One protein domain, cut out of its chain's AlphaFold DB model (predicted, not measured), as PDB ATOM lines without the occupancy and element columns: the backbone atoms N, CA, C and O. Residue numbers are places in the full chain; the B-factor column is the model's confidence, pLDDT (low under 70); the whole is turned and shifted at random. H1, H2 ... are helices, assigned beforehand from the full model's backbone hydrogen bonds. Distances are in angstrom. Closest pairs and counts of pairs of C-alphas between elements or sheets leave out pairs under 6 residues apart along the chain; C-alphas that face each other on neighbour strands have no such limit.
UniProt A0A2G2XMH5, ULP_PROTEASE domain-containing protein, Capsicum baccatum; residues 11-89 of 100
ATOM      1  N   TYR A  11     266.957 206.260 159.205       71.75
ATOM      2  CA  TYR A  11     267.565 207.435 159.830       71.75
ATOM      3  C   TYR A  11     268.970 207.731 159.270       71.75
ATOM      4  O   TYR A  11     269.227 208.772 158.664       71.75
ATOM      5  N   VAL A  12     269.853 206.736 159.327       78.88
ATOM      6  CA  VAL A  12     271.254 206.857 158.895       78.88
ATOM      7  C   VAL A  12     271.402 207.252 157.418       78.88
ATOM      8  O   VAL A  12     272.317 207.992 157.070       78.88
ATOM      9  N   VAL A  13     270.510 206.778 156.541       83.38
ATOM     10  CA  VAL A  13     270.581 207.064 155.100       83.38
ATOM     11  C   VAL A  13     270.204 208.513 154.823       83.38
ATOM     12  O   VAL A  13     270.922 209.202 154.106       83.38
ATOM     13  N   VAL A  14     269.112 208.990 155.418       80.44
ATOM     14  CA  VAL A  14     268.659 210.374 155.228       80.44
ATOM     15  C   VAL A  14     269.653 211.357 155.838       80.44
ATOM     16  O   VAL A  14     269.976 212.353 155.199       80.44
ATOM     17  N   LEU A  15     270.205 211.050 157.018       83.38
ATOM     18  CA  LEU A  15     271.235 211.874 157.648       83.38
ATOM     19  C   LEU A  15     272.445 212.049 156.718       83.38
ATOM     20  O   LEU A  15     272.869 213.174 156.461       83.38
ATOM     21  N   ALA A  16     272.937 210.952 156.135       88.81
ATOM     22  CA  ALA A  16     274.052 210.997 155.192       88.81
ATOM     23  C   ALA A  16     273.731 211.811 153.923       88.81
ATOM     24  O   ALA A  16     274.613 212.467 153.366       88.81
ATOM     25  N   GLU A  17     272.486 211.790 153.444       89.75
ATOM     26  CA  GLU A  17     272.064 212.630 152.317       89.75
ATOM     27  C   GLU A  17     271.966 214.115 152.703       89.75
ATOM     28  O   GLU A  17     272.398 214.975 151.932       89.75
ATOM     29  N   ILE A  18     271.490 214.436 153.907       88.75
ATOM     30  CA  ILE A  18     271.439 215.817 154.412       88.75
ATOM     31  C   ILE A  18     272.851 216.395 154.547       88.75
ATOM     32  O   ILE A  18     273.096 217.513 154.090       88.75
ATOM     33  N   GLU A  19     273.803 215.632 155.082       90.56
ATOM     34  CA  GLU A  19     275.213 216.038 155.158       90.56
ATOM     35  C   GLU A  19     275.804 216.307 153.764       90.56
ATOM     36  O   GLU A  19     276.473 217.322 153.537       90.56
ATOM     37  N   LYS A  20     275.513 215.448 152.777       93.12
ATOM     38  CA  LYS A  20     275.940 215.680 151.385       93.12
ATOM     39  C   LYS A  20     275.361 216.975 150.830       93.12
ATOM     40  O   LYS A  20     276.097 217.742 150.206       93.12
ATOM     41  N   ILE A  21     274.075 217.237 151.054       93.19
ATOM     42  CA  ILE A  21     273.419 218.468 150.599       93.19
ATOM     43  C   ILE A  21     274.048 219.689 151.277       93.19
ATOM     44  O   ILE A  21     274.387 220.647 150.582       93.19
ATOM     45  N   ALA A  22     274.282 219.648 152.592       92.94
ATOM     46  CA  ALA A  22     274.936 220.730 153.329       92.94
ATOM     47  C   ALA A  22     276.309 221.073 152.729       92.94
ATOM     48  O   ALA A  22     276.628 222.247 152.523       92.94
ATOM     49  N   LYS A  23     277.091 220.052 152.358       94.06
ATOM     50  CA  LYS A  23     278.386 220.230 151.692       94.06
ATOM     51  C   LYS A  23     278.251 220.787 150.273       94.06
ATOM     52  O   LYS A  23     279.011 221.673 149.890       94.06
ATOM     53  N   ILE A  24     277.292 220.292 149.487       95.88
ATOM     54  CA  ILE A  24     277.046 220.785 148.122       95.88
ATOM     55  C   ILE A  24     276.666 222.266 148.148       95.88
ATOM     56  O   ILE A  24     277.215 223.037 147.365       95.88
ATOM     57  N   ILE A  25     275.783 222.691 149.058       94.81
ATOM     58  CA  ILE A  25     275.366 224.096 149.164       94.81
ATOM     59  C   ILE A  25     276.570 224.995 149.485       94.81
ATOM     60  O   ILE A  25     276.740 226.022 148.828       94.81
ATOM     61  N   ALA A  26     277.430 224.599 150.434       93.44
ATOM     62  CA  ALA A  26     278.643 225.352 150.773       93.44
ATOM     63  C   ALA A  26     279.570 225.523 149.557       93.44
ATOM     64  O   ALA A  26     279.952 226.644 149.205       93.44
ATOM     65  N   LEU A  27     279.842 224.428 148.837       95.94
ATOM     66  CA  LEU A  27     280.647 224.448 147.613       95.94
ATOM     67  C   LEU A  27     280.009 225.296 146.506       95.94
ATOM     68  O   LEU A  27     280.710 226.033 145.815       95.94
ATOM     69  N   CYS A  28     278.685 225.239 146.344       96.12
ATOM     70  CA  CYS A  28     277.968 226.080 145.388       96.12
ATOM     71  C   CYS A  28     278.110 227.566 145.731       96.12
ATOM     72  O   CYS A  28     278.335 228.374 144.831       96.12
ATOM     73  N   PHE A  29     278.008 227.944 147.007       93.81
ATOM     74  CA  PHE A  29     278.158 229.336 147.434       93.81
ATOM     75  C   PHE A  29     279.574 229.853 147.202       93.81
ATOM     76  O   PHE A  29     279.734 230.960 146.680       93.81
ATOM     77  N   GLN A  30     280.586 229.049 147.521       92.81
ATOM     78  CA  GLN A  30     281.973 229.390 147.232       92.81
ATOM     79  C   GLN A  30     282.216 229.496 145.719       92.81
ATOM     80  O   GLN A  30     282.662 230.537 145.248       92.81
ATOM     81  N   GLY A  31     281.867 228.464 144.943       94.75
ATOM     82  CA  GLY A  31     282.119 228.411 143.498       94.75
ATOM     83  C   GLY A  31     281.344 229.452 142.685       94.75
ATOM     84  O   GLY A  31     281.738 229.787 141.571       94.75
ATOM     85  N   CYS A  32     280.253 229.989 143.233       95.25
ATOM     86  CA  CYS A  32     279.489 231.078 142.627       95.25
ATOM     87  C   CYS A  32     279.951 232.477 143.073       95.25
ATOM     88  O   CYS A  32     279.301 233.462 142.698       95.25
ATOM     89  N   ASP A  33     281.022 232.588 143.868       94.69
ATOM     90  CA  ASP A  33     281.480 233.817 144.533       94.69
ATOM     91  C   ASP A  33     280.357 234.518 145.315       94.69
ATOM     92  O   ASP A  33     280.267 235.749 145.350       94.69
ATOM     93  N   PHE A  34     279.438 233.746 145.905       94.94
ATOM     94  CA  PHE A  34     278.207 234.274 146.497       94.94
ATOM     95  C   PHE A  34     278.500 235.314 147.584       94.94
ATOM     96  O   PHE A  34     277.959 236.419 147.546       94.94
ATOM     97  N   TYR A  35     279.398 234.987 148.517       91.50
ATOM     98  CA  TYR A  35     279.755 235.869 149.628       91.50
ATOM     99  C   TYR A  35     280.409 237.167 149.150       91.50
ATOM    100  O   TYR A  35     280.042 238.241 149.621       91.50
ATOM    101  N   VAL A  36     281.293 237.089 148.149       93.00
ATOM    102  CA  VAL A  36     281.935 238.263 147.539       93.00
ATOM    103  C   VAL A  36     280.890 239.149 146.864       93.00
ATOM    104  O   VAL A  36     280.822 240.345 147.138       93.00
ATOM    105  N   LYS A  37     280.011 238.563 146.040       95.69
ATOM    106  CA  LYS A  37     278.937 239.288 145.339       95.69
ATOM    107  C   LYS A  37     277.937 239.936 146.292       95.69
ATOM    108  O   LYS A  37     277.333 240.948 145.946       95.69
ATOM    109  N   LYS A  38     277.737 239.352 147.473       95.12
ATOM    110  CA  LYS A  38     276.866 239.896 148.521       95.12
ATOM    111  C   LYS A  38     277.590 240.802 149.517       95.12
ATOM    112  O   LYS A  38     276.919 241.383 150.363       95.12
ATOM    113  N   GLY A  39     278.914 240.950 149.421       93.56
ATOM    114  CA  GLY A  39     279.710 241.730 150.372       93.56
ATOM    115  C   GLY A  39     279.690 241.158 151.794       93.56
ATOM    116  O   GLY A  39     279.847 241.902 152.760       93.56
ATOM    117  N   ILE A  40     279.461 239.851 151.939       90.94
ATOM    118  CA  ILE A  40     279.401 239.167 153.233       90.94
ATOM    119  C   ILE A  40     280.809 238.711 153.603       90.94
ATOM    120  O   ILE A  40     281.405 237.891 152.908       90.94
ATOM    121  N   ASN A  41     281.325 239.201 154.731       90.25
ATOM    122  CA  ASN A  41     282.558 238.687 155.317       90.25
ATOM    123  C   ASN A  41     282.234 237.645 156.396       90.25
ATOM    124  O   ASN A  41     281.849 238.011 157.507       90.25
ATOM    125  N   LEU A  42     282.419 236.359 156.079       85.56
ATOM    126  CA  LEU A  42     282.182 235.251 157.017       85.56
ATOM    127  C   LEU A  42     282.990 235.392 158.315       85.56
ATOM    128  O   LEU A  42     282.470 235.099 159.388       85.56
ATOM    129  N   GLN A  43     284.207 235.938 158.239       86.62
ATOM    130  CA  GLN A  43     285.095 236.103 159.395       86.62
ATOM    131  C   GLN A  43     284.579 237.124 160.423       86.62
ATOM    132  O   GLN A  43     285.048 237.147 161.560       86.62
ATOM    133  N   ASN A  44     283.602 237.964 160.057       89.62
ATOM    134  CA  ASN A  44     282.970 238.887 161.000       89.62
ATOM    135  C   ASN A  44     282.006 238.176 161.961       89.62
ATOM    136  O   ASN A  44     281.662 238.742 162.998       89.62
ATOM    137  N   ASN A  45     281.537 236.971 161.624       82.88
ATOM    138  CA  ASN A  45     280.644 236.203 162.480       82.88
ATOM    139  C   ASN A  45     281.466 235.226 163.338       82.88
ATOM    140  O   ASN A  45     282.113 234.348 162.769       82.88
ATOM    141  N   PRO A  46     281.406 235.301 164.683       85.88
ATOM    142  CA  PRO A  46     282.131 234.384 165.563       85.88
ATOM    143  C   PRO A  46     281.897 232.898 165.261       85.88
ATOM    144  O   PRO A  46     282.809 232.103 165.447       85.88
ATOM    145  N   ARG A  47     280.711 232.522 164.757       81.88
ATOM    146  CA  ARG A  47     280.368 231.126 164.420       81.88
ATOM    147  C   ARG A  47     281.091 230.590 163.184       81.88
ATOM    148  O   ARG A  47     281.239 229.382 163.031       81.88
ATOM    149  N   HIS A  48     281.508 231.485 162.296       81.12
ATOM    150  CA  HIS A  48     282.212 231.152 161.055       81.12
ATOM    151  C   HIS A  48     283.650 231.663 161.056       81.12
ATOM    152  O   HIS A  48     284.359 231.533 160.058       81.12
ATOM    153  N   LYS A  49     284.080 232.249 162.174       83.75
ATOM    154  CA  LYS A  49     285.461 232.634 162.381       83.75
ATOM    155  C   LYS A  49     286.319 231.375 162.298       83.75
ATOM    156  O   LYS A  49     285.956 230.345 162.855       83.75
ATOM    157  N   ASP A  50     287.410 231.463 161.549       87.31
ATOM    158  CA  ASP A  50     288.360 230.367 161.328       87.31
ATOM    159  C   ASP A  50     287.825 229.176 160.494       87.31
ATOM    160  O   ASP A  50     288.591 228.255 160.214       87.31
ATOM    161  N   LYS A  51     286.563 229.207 160.027       86.69
ATOM    162  CA  LYS A  51     286.026 228.248 159.041       86.69
ATOM    163  C   LYS A  51     286.357 228.696 157.612       86.69
ATOM    164  O   LYS A  51     286.346 229.896 157.308       86.69
ATOM    165  N   ASP A  52     286.620 227.744 156.722       87.56
ATOM    166  CA  ASP A  52     286.711 228.006 155.286       87.56
ATOM    167  C   ASP A  52     285.313 228.240 154.695       87.56
ATOM    168  O   ASP A  52     284.312 227.685 155.140       87.56
ATOM    169  N   SER A  53     285.227 229.053 153.642       85.75
ATOM    170  CA  SER A  53     283.965 229.303 152.926       85.75
ATOM    171  C   SER A  53     283.324 228.054 152.298       85.75
ATOM    172  O   SER A  53     282.145 228.098 151.946       85.75
ATOM    173  N   SER A  54     284.101 226.982 152.126       89.12
ATOM    174  CA  SER A  54     283.698 225.675 151.599       89.12
ATOM    175  C   SER A  54     283.346 224.653 152.672       89.12
ATOM    176  O   SER A  54     282.856 223.571 152.329       89.12
ATOM    177  N   ASP A  55     283.592 224.975 153.945       91.62
ATOM    178  CA  ASP A  55     283.257 224.083 155.042       91.62
ATOM    179  C   ASP A  55     281.753 223.813 155.044       91.62
ATOM    180  O   ASP A  55     280.925 224.686 154.768       91.62
ATOM    181  N   MET A  56     281.400 222.562 155.336       89.62
ATOM    182  CA  MET A  56     280.010 222.133 155.401       89.62
ATOM    183  C   MET A  56     279.248 222.969 156.434       89.62
ATOM    184  O   MET A  56     279.758 223.245 157.521       89.62
ATOM    185  N   PHE A  57     278.016 223.354 156.100       87.44
ATOM    186  CA  PHE A  57     277.144 224.021 157.059       87.44
ATOM    187  C   PHE A  57     276.815 223.111 158.242       87.44
ATOM    188  O   PHE A  57     276.614 221.908 158.072       87.44
ATOM    189  N   ASP A  58     276.700 223.718 159.421       87.00
ATOM    190  CA  ASP A  58     276.191 223.035 160.602       87.00
ATOM    191  C   ASP A  58     274.721 222.645 160.345       87.00
ATOM    192  O   ASP A  58     273.912 223.473 159.912       87.00
ATOM    193  N   VAL A  59     274.385 221.374 160.570       83.81
ATOM    194  CA  VAL A  59     273.029 220.832 160.400       83.81
ATOM    195  C   VAL A  59     272.393 220.694 161.777       83.81
ATOM    196  O   VAL A  59     272.974 220.075 162.664       83.81
ATOM    197  N   LEU A  60     271.202 221.268 161.945       82.00
ATOM    198  CA  LEU A  60     270.394 221.162 163.159       82.00
ATOM    199  C   LEU A  60     269.126 220.368 162.844       82.00
ATOM    200  O   LEU A  60     268.520 220.571 161.787       82.00
ATOM    201  N   PHE A  61     268.754 219.477 163.759       76.75
ATOM    202  CA  PHE A  61     267.547 218.660 163.690       76.75
ATOM    203  C   PHE A  61     266.587 219.098 164.787       76.75
ATOM    204  O   PHE A  61     267.020 219.390 165.896       76.75
ATOM    205  N   GLU A  62     265.305 219.161 164.445       75.50
ATOM    206  CA  GLU A  62     264.240 219.620 165.329       75.50
ATOM    207  C   GLU A  62     263.115 218.594 165.296       75.50
ATOM    208  O   GLU A  62     262.393 218.481 164.300       75.50
ATOM    209  N   ASP A  63     263.016 217.824 166.376       69.69
ATOM    210  CA  ASP A  63     262.129 216.663 166.466       69.69
ATOM    211  C   ASP A  63     260.707 217.055 166.912       69.69
ATOM    212  O   ASP A  63     259.736 216.404 166.539       69.69
ATOM    213  N   ASP A  64     260.553 218.178 167.621       71.62
ATOM    214  CA  ASP A  64     259.273 218.619 168.204       71.62
ATOM    215  C   ASP A  64     258.376 219.414 167.234       71.62
ATOM    216  O   ASP A  64     257.358 220.002 167.620       71.62
ATOM    217  N   LEU A  65     258.738 219.468 165.950       72.56
ATOM    218  CA  LEU A  65     257.953 220.189 164.955       72.56
ATOM    219  C   LEU A  65     256.715 219.389 164.536       72.56
ATOM    220  O   LEU A  65     256.808 218.187 164.289       72.56
ATOM    221  N   PRO A  66     255.556 220.049 164.339       71.38
ATOM    222  CA  PRO A  66     254.406 219.408 163.722       71.38
ATOM    223  C   PRO A  66     254.815 218.770 162.389       71.38
ATOM    224  O   PRO A  66     255.329 219.451 161.498       71.38
ATOM    225  N   GLN A  67     254.589 217.464 162.251       70.44
ATOM    226  CA  GLN A  67     254.822 216.738 161.005       70.44
ATOM    227  C   GLN A  67     253.496 216.433 160.311       70.44
ATOM    228  O   GLN A  67     252.487 216.123 160.948       70.44
ATOM    229  N   GLN A  68     253.500 216.519 158.983       75.31
ATOM    230  CA  GLN A  68     252.372 216.061 158.175       75.31
ATOM    231  C   GLN A  68     252.166 214.550 158.354       75.31
ATOM    232  O   GLN A  68     253.122 213.788 158.505       75.31
ATOM    233  N   SER A  69     250.919 214.090 158.280       72.50
ATOM    234  CA  SER A  69     250.635 212.656 158.257       72.50
ATOM    235  C   SER A  69     251.133 212.012 156.958       72.50
ATOM    236  O   SER A  69     251.123 212.625 155.888       72.50
ATOM    237  N   SER A  70     251.554 210.745 157.036       71.75
ATOM    238  CA  SER A  70     251.984 209.990 155.853       71.75
ATOM    239  C   SER A  70     250.869 209.949 154.799       71.75
ATOM    240  O   SER A  70     249.731 209.586 155.102       71.75
ATOM    241  N   GLY A  71     251.193 210.335 153.563       70.94
ATOM    242  CA  GLY A  71     250.245 210.401 152.445       70.94
ATOM    243  C   GLY A  71     249.488 211.728 152.302       70.94
ATOM    244  O   GLY A  71     248.734 211.874 151.341       70.94
ATOM    245  N   SER A  72     249.695 212.697 153.201       77.44
ATOM    246  CA  SER A  72     249.250 214.079 152.988       77.44
ATOM    247  C   SER A  72     250.064 214.749 151.867       77.44
ATOM    248  O   SER A  72     251.230 214.425 151.638       77.44
ATOM    249  N   LEU A  73     249.431 215.682 151.149       79.56
ATOM    250  CA  LEU A  73     250.064 216.536 150.133       79.56
ATOM    251  C   LEU A  73     250.316 217.960 150.659       79.56
ATOM    252  O   LEU A  73     250.603 218.870 149.882       79.56
ATOM    253  N   ASP A  74     250.219 218.157 151.976       81.94
ATOM    254  CA  ASP A  74     250.266 219.469 152.625       81.94
ATOM    255  C   ASP A  74     251.682 219.873 153.065       81.94
ATOM    256  O   ASP A  74     251.850 220.838 153.809       81.94
ATOM    257  N   CYS A  75     252.726 219.183 152.588       78.88
ATOM    258  CA  CYS A  75     254.123 219.441 152.957       78.88
ATOM    259  C   CYS A  75     254.519 220.919 152.818       78.88
ATOM    260  O   CYS A  75     255.218 221.467 153.669       78.88
ATOM    261  N   GLY A  76     254.014 221.596 151.780       82.19
ATOM    262  CA  GLY A  76     254.243 223.020 151.554       82.19
ATOM    263  C   GLY A  76     253.676 223.909 152.664       82.19
ATOM    264  O   GLY A  76     254.317 224.889 153.029       82.19
ATOM    265  N   VAL A  77     252.524 223.555 153.240       84.12
ATOM    266  CA  VAL A  77     251.902 224.307 154.343       84.12
ATOM    267  C   VAL A  77     252.767 224.216 155.599       84.12
ATOM    268  O   VAL A  77     253.041 225.238 156.223       84.12
ATOM    269  N   PHE A  78     253.265 223.021 155.925       81.31
ATOM    270  CA  PHE A  78     254.176 222.819 157.055       81.31
ATOM    271  C   PHE A  78     255.510 223.551 156.858       81.31
ATOM    272  O   PHE A  78     255.984 224.213 157.779       81.31
ATOM    273  N   MET A  79     256.076 223.523 155.646       82.31
ATOM    274  CA  MET A  79     257.291 224.284 155.329       82.31
ATOM    275  C   MET A  79     257.097 225.797 155.479       82.31
ATOM    276  O   MET A  79     257.970 226.471 156.025       82.31
ATOM    277  N   VAL A  80     255.973 226.335 154.992       83.62
ATOM    278  CA  VAL A  80     255.661 227.771 155.097       83.62
ATOM    279  C   VAL A  80     255.448 228.169 156.551       83.62
ATOM    280  O   VAL A  80     256.029 229.161 156.978       83.62
ATOM    281  N   MET A  81     254.696 227.376 157.318       84.12
ATOM    282  CA  MET A  81     254.493 227.602 158.752       84.12
ATOM    283  C   MET A  81     255.829 227.627 159.504       84.12
ATOM    284  O   MET A  81     256.099 228.551 160.263       84.12
ATOM    285  N   TYR A  82     256.709 226.657 159.243       81.00
ATOM    286  CA  TYR A  82     258.031 226.606 159.864       81.00
ATOM    287  C   TYR A  82     258.895 227.829 159.517       81.00
ATOM    288  O   TYR A  82     259.495 228.447 160.397       81.00
ATOM    289  N   ALA A  83     258.930 228.218 158.239       84.50
ATOM    290  CA  ALA A  83     259.655 229.407 157.797       84.50
ATOM    291  C   ALA A  83     259.086 230.698 158.413       84.50
ATOM    292  O   ALA A  83     259.845 231.600 158.767       84.50
ATOM    293  N   GLU A  84     257.763 230.776 158.564       84.62
ATOM    294  CA  GLU A  84     257.083 231.885 159.226       84.62
ATOM    295  C   GLU A  84     257.479 231.968 160.708       84.62
ATOM    296  O   GLU A  84     257.923 233.031 161.148       84.62
ATOM    297  N   CYS A  85     257.438 230.859 161.456       80.69
ATOM    298  CA  CYS A  85     257.900 230.805 162.849       80.69
ATOM    299  C   CYS A  85     259.344 231.312 162.999       80.69
ATOM    300  O   CYS A  85     259.602 232.198 163.816       80.69
ATOM    301  N   LEU A  86     260.261 230.829 162.154       78.81
ATOM    302  CA  LEU A  86     261.661 231.273 162.135       78.81
ATOM    303  C   LEU A  86     261.802 232.777 161.859       78.81
ATOM    304  O   LEU A  86     262.675 233.441 162.421       78.81
ATOM    305  N   SER A  87     260.951 233.331 160.994       81.75
ATOM    306  CA  SER A  87     261.013 234.744 160.608       81.75
ATOM    307  C   SER A  87     260.617 235.700 161.737       81.75
ATOM    308  O   SER A  87     261.158 236.805 161.816       81.75
ATOM    309  N   TYR A  88     259.735 235.269 162.644       80.56
ATOM    310  CA  TYR A  88     259.326 236.052 163.814       80.56
ATOM    311  C   TYR A  88     260.373 236.062 164.938       80.56
ATOM    312  O   TYR A  88     260.143 236.677 165.978       80.56
ATOM    313  N   GLY A  89     261.525 235.407 164.751       65.88
ATOM    314  CA  GLY A  89     262.554 235.300 165.784       65.88
ATOM    315  C   GLY A  89     262.154 234.375 166.932       65.88
ATOM    316  O   GLY A  89     262.809 234.384 167.971       65.88
TER     317      GLY A  89
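Overview. This is residues 11 to 89 of the 100 residues of the protein "ULP_PROTEASE domain-containing protein" of Capsicum baccatum (UniProt A0A2G2XMH5). Reading from Tyr 11, you find a loose, open frame: long helix H1 with short H2 at its far end, then a long loop that runs back past H1 to H3, which lies apart from both. Residues 69 to 74 and 83 to 89 stick out free. The 79 printed residues hold three named helices in the order H1, H2, H3 and no named strand; the class is all helix, with under half of the residues in named elements. The radius of gyration of the C-alphas is 15.9 A, and the spans are 41 by 32 by 22 A.

Arrangement. Look first at H1, residues 11 to 31, and H2, residues 34 to 38: they are close but not clearly touching, the closest C-alphas, of Phe 29 and Tyr 35, being 7.1 A apart. H3, residues 75 to 87, is apart from H1 and from H2. In H1, H2 and H3, every O i to N i+4 pair is within hydrogen-bond range.

Along the chain. Find C-alpha 11 at (267.565, 207.435, 159.830); from there H1 runs 30.3 A to C-alpha 31. H2 follows, 6.1 A long. H3 runs 18.4 A to C-alpha 87 at (261.013, 234.744, 160.608).

Size, cuts and confidence. The printed part has no cut. The link from H1 to H2 is tight; that from H2 to H3, residues 39 to 74, is long. Residues 63 and 89 have pLDDT under 70.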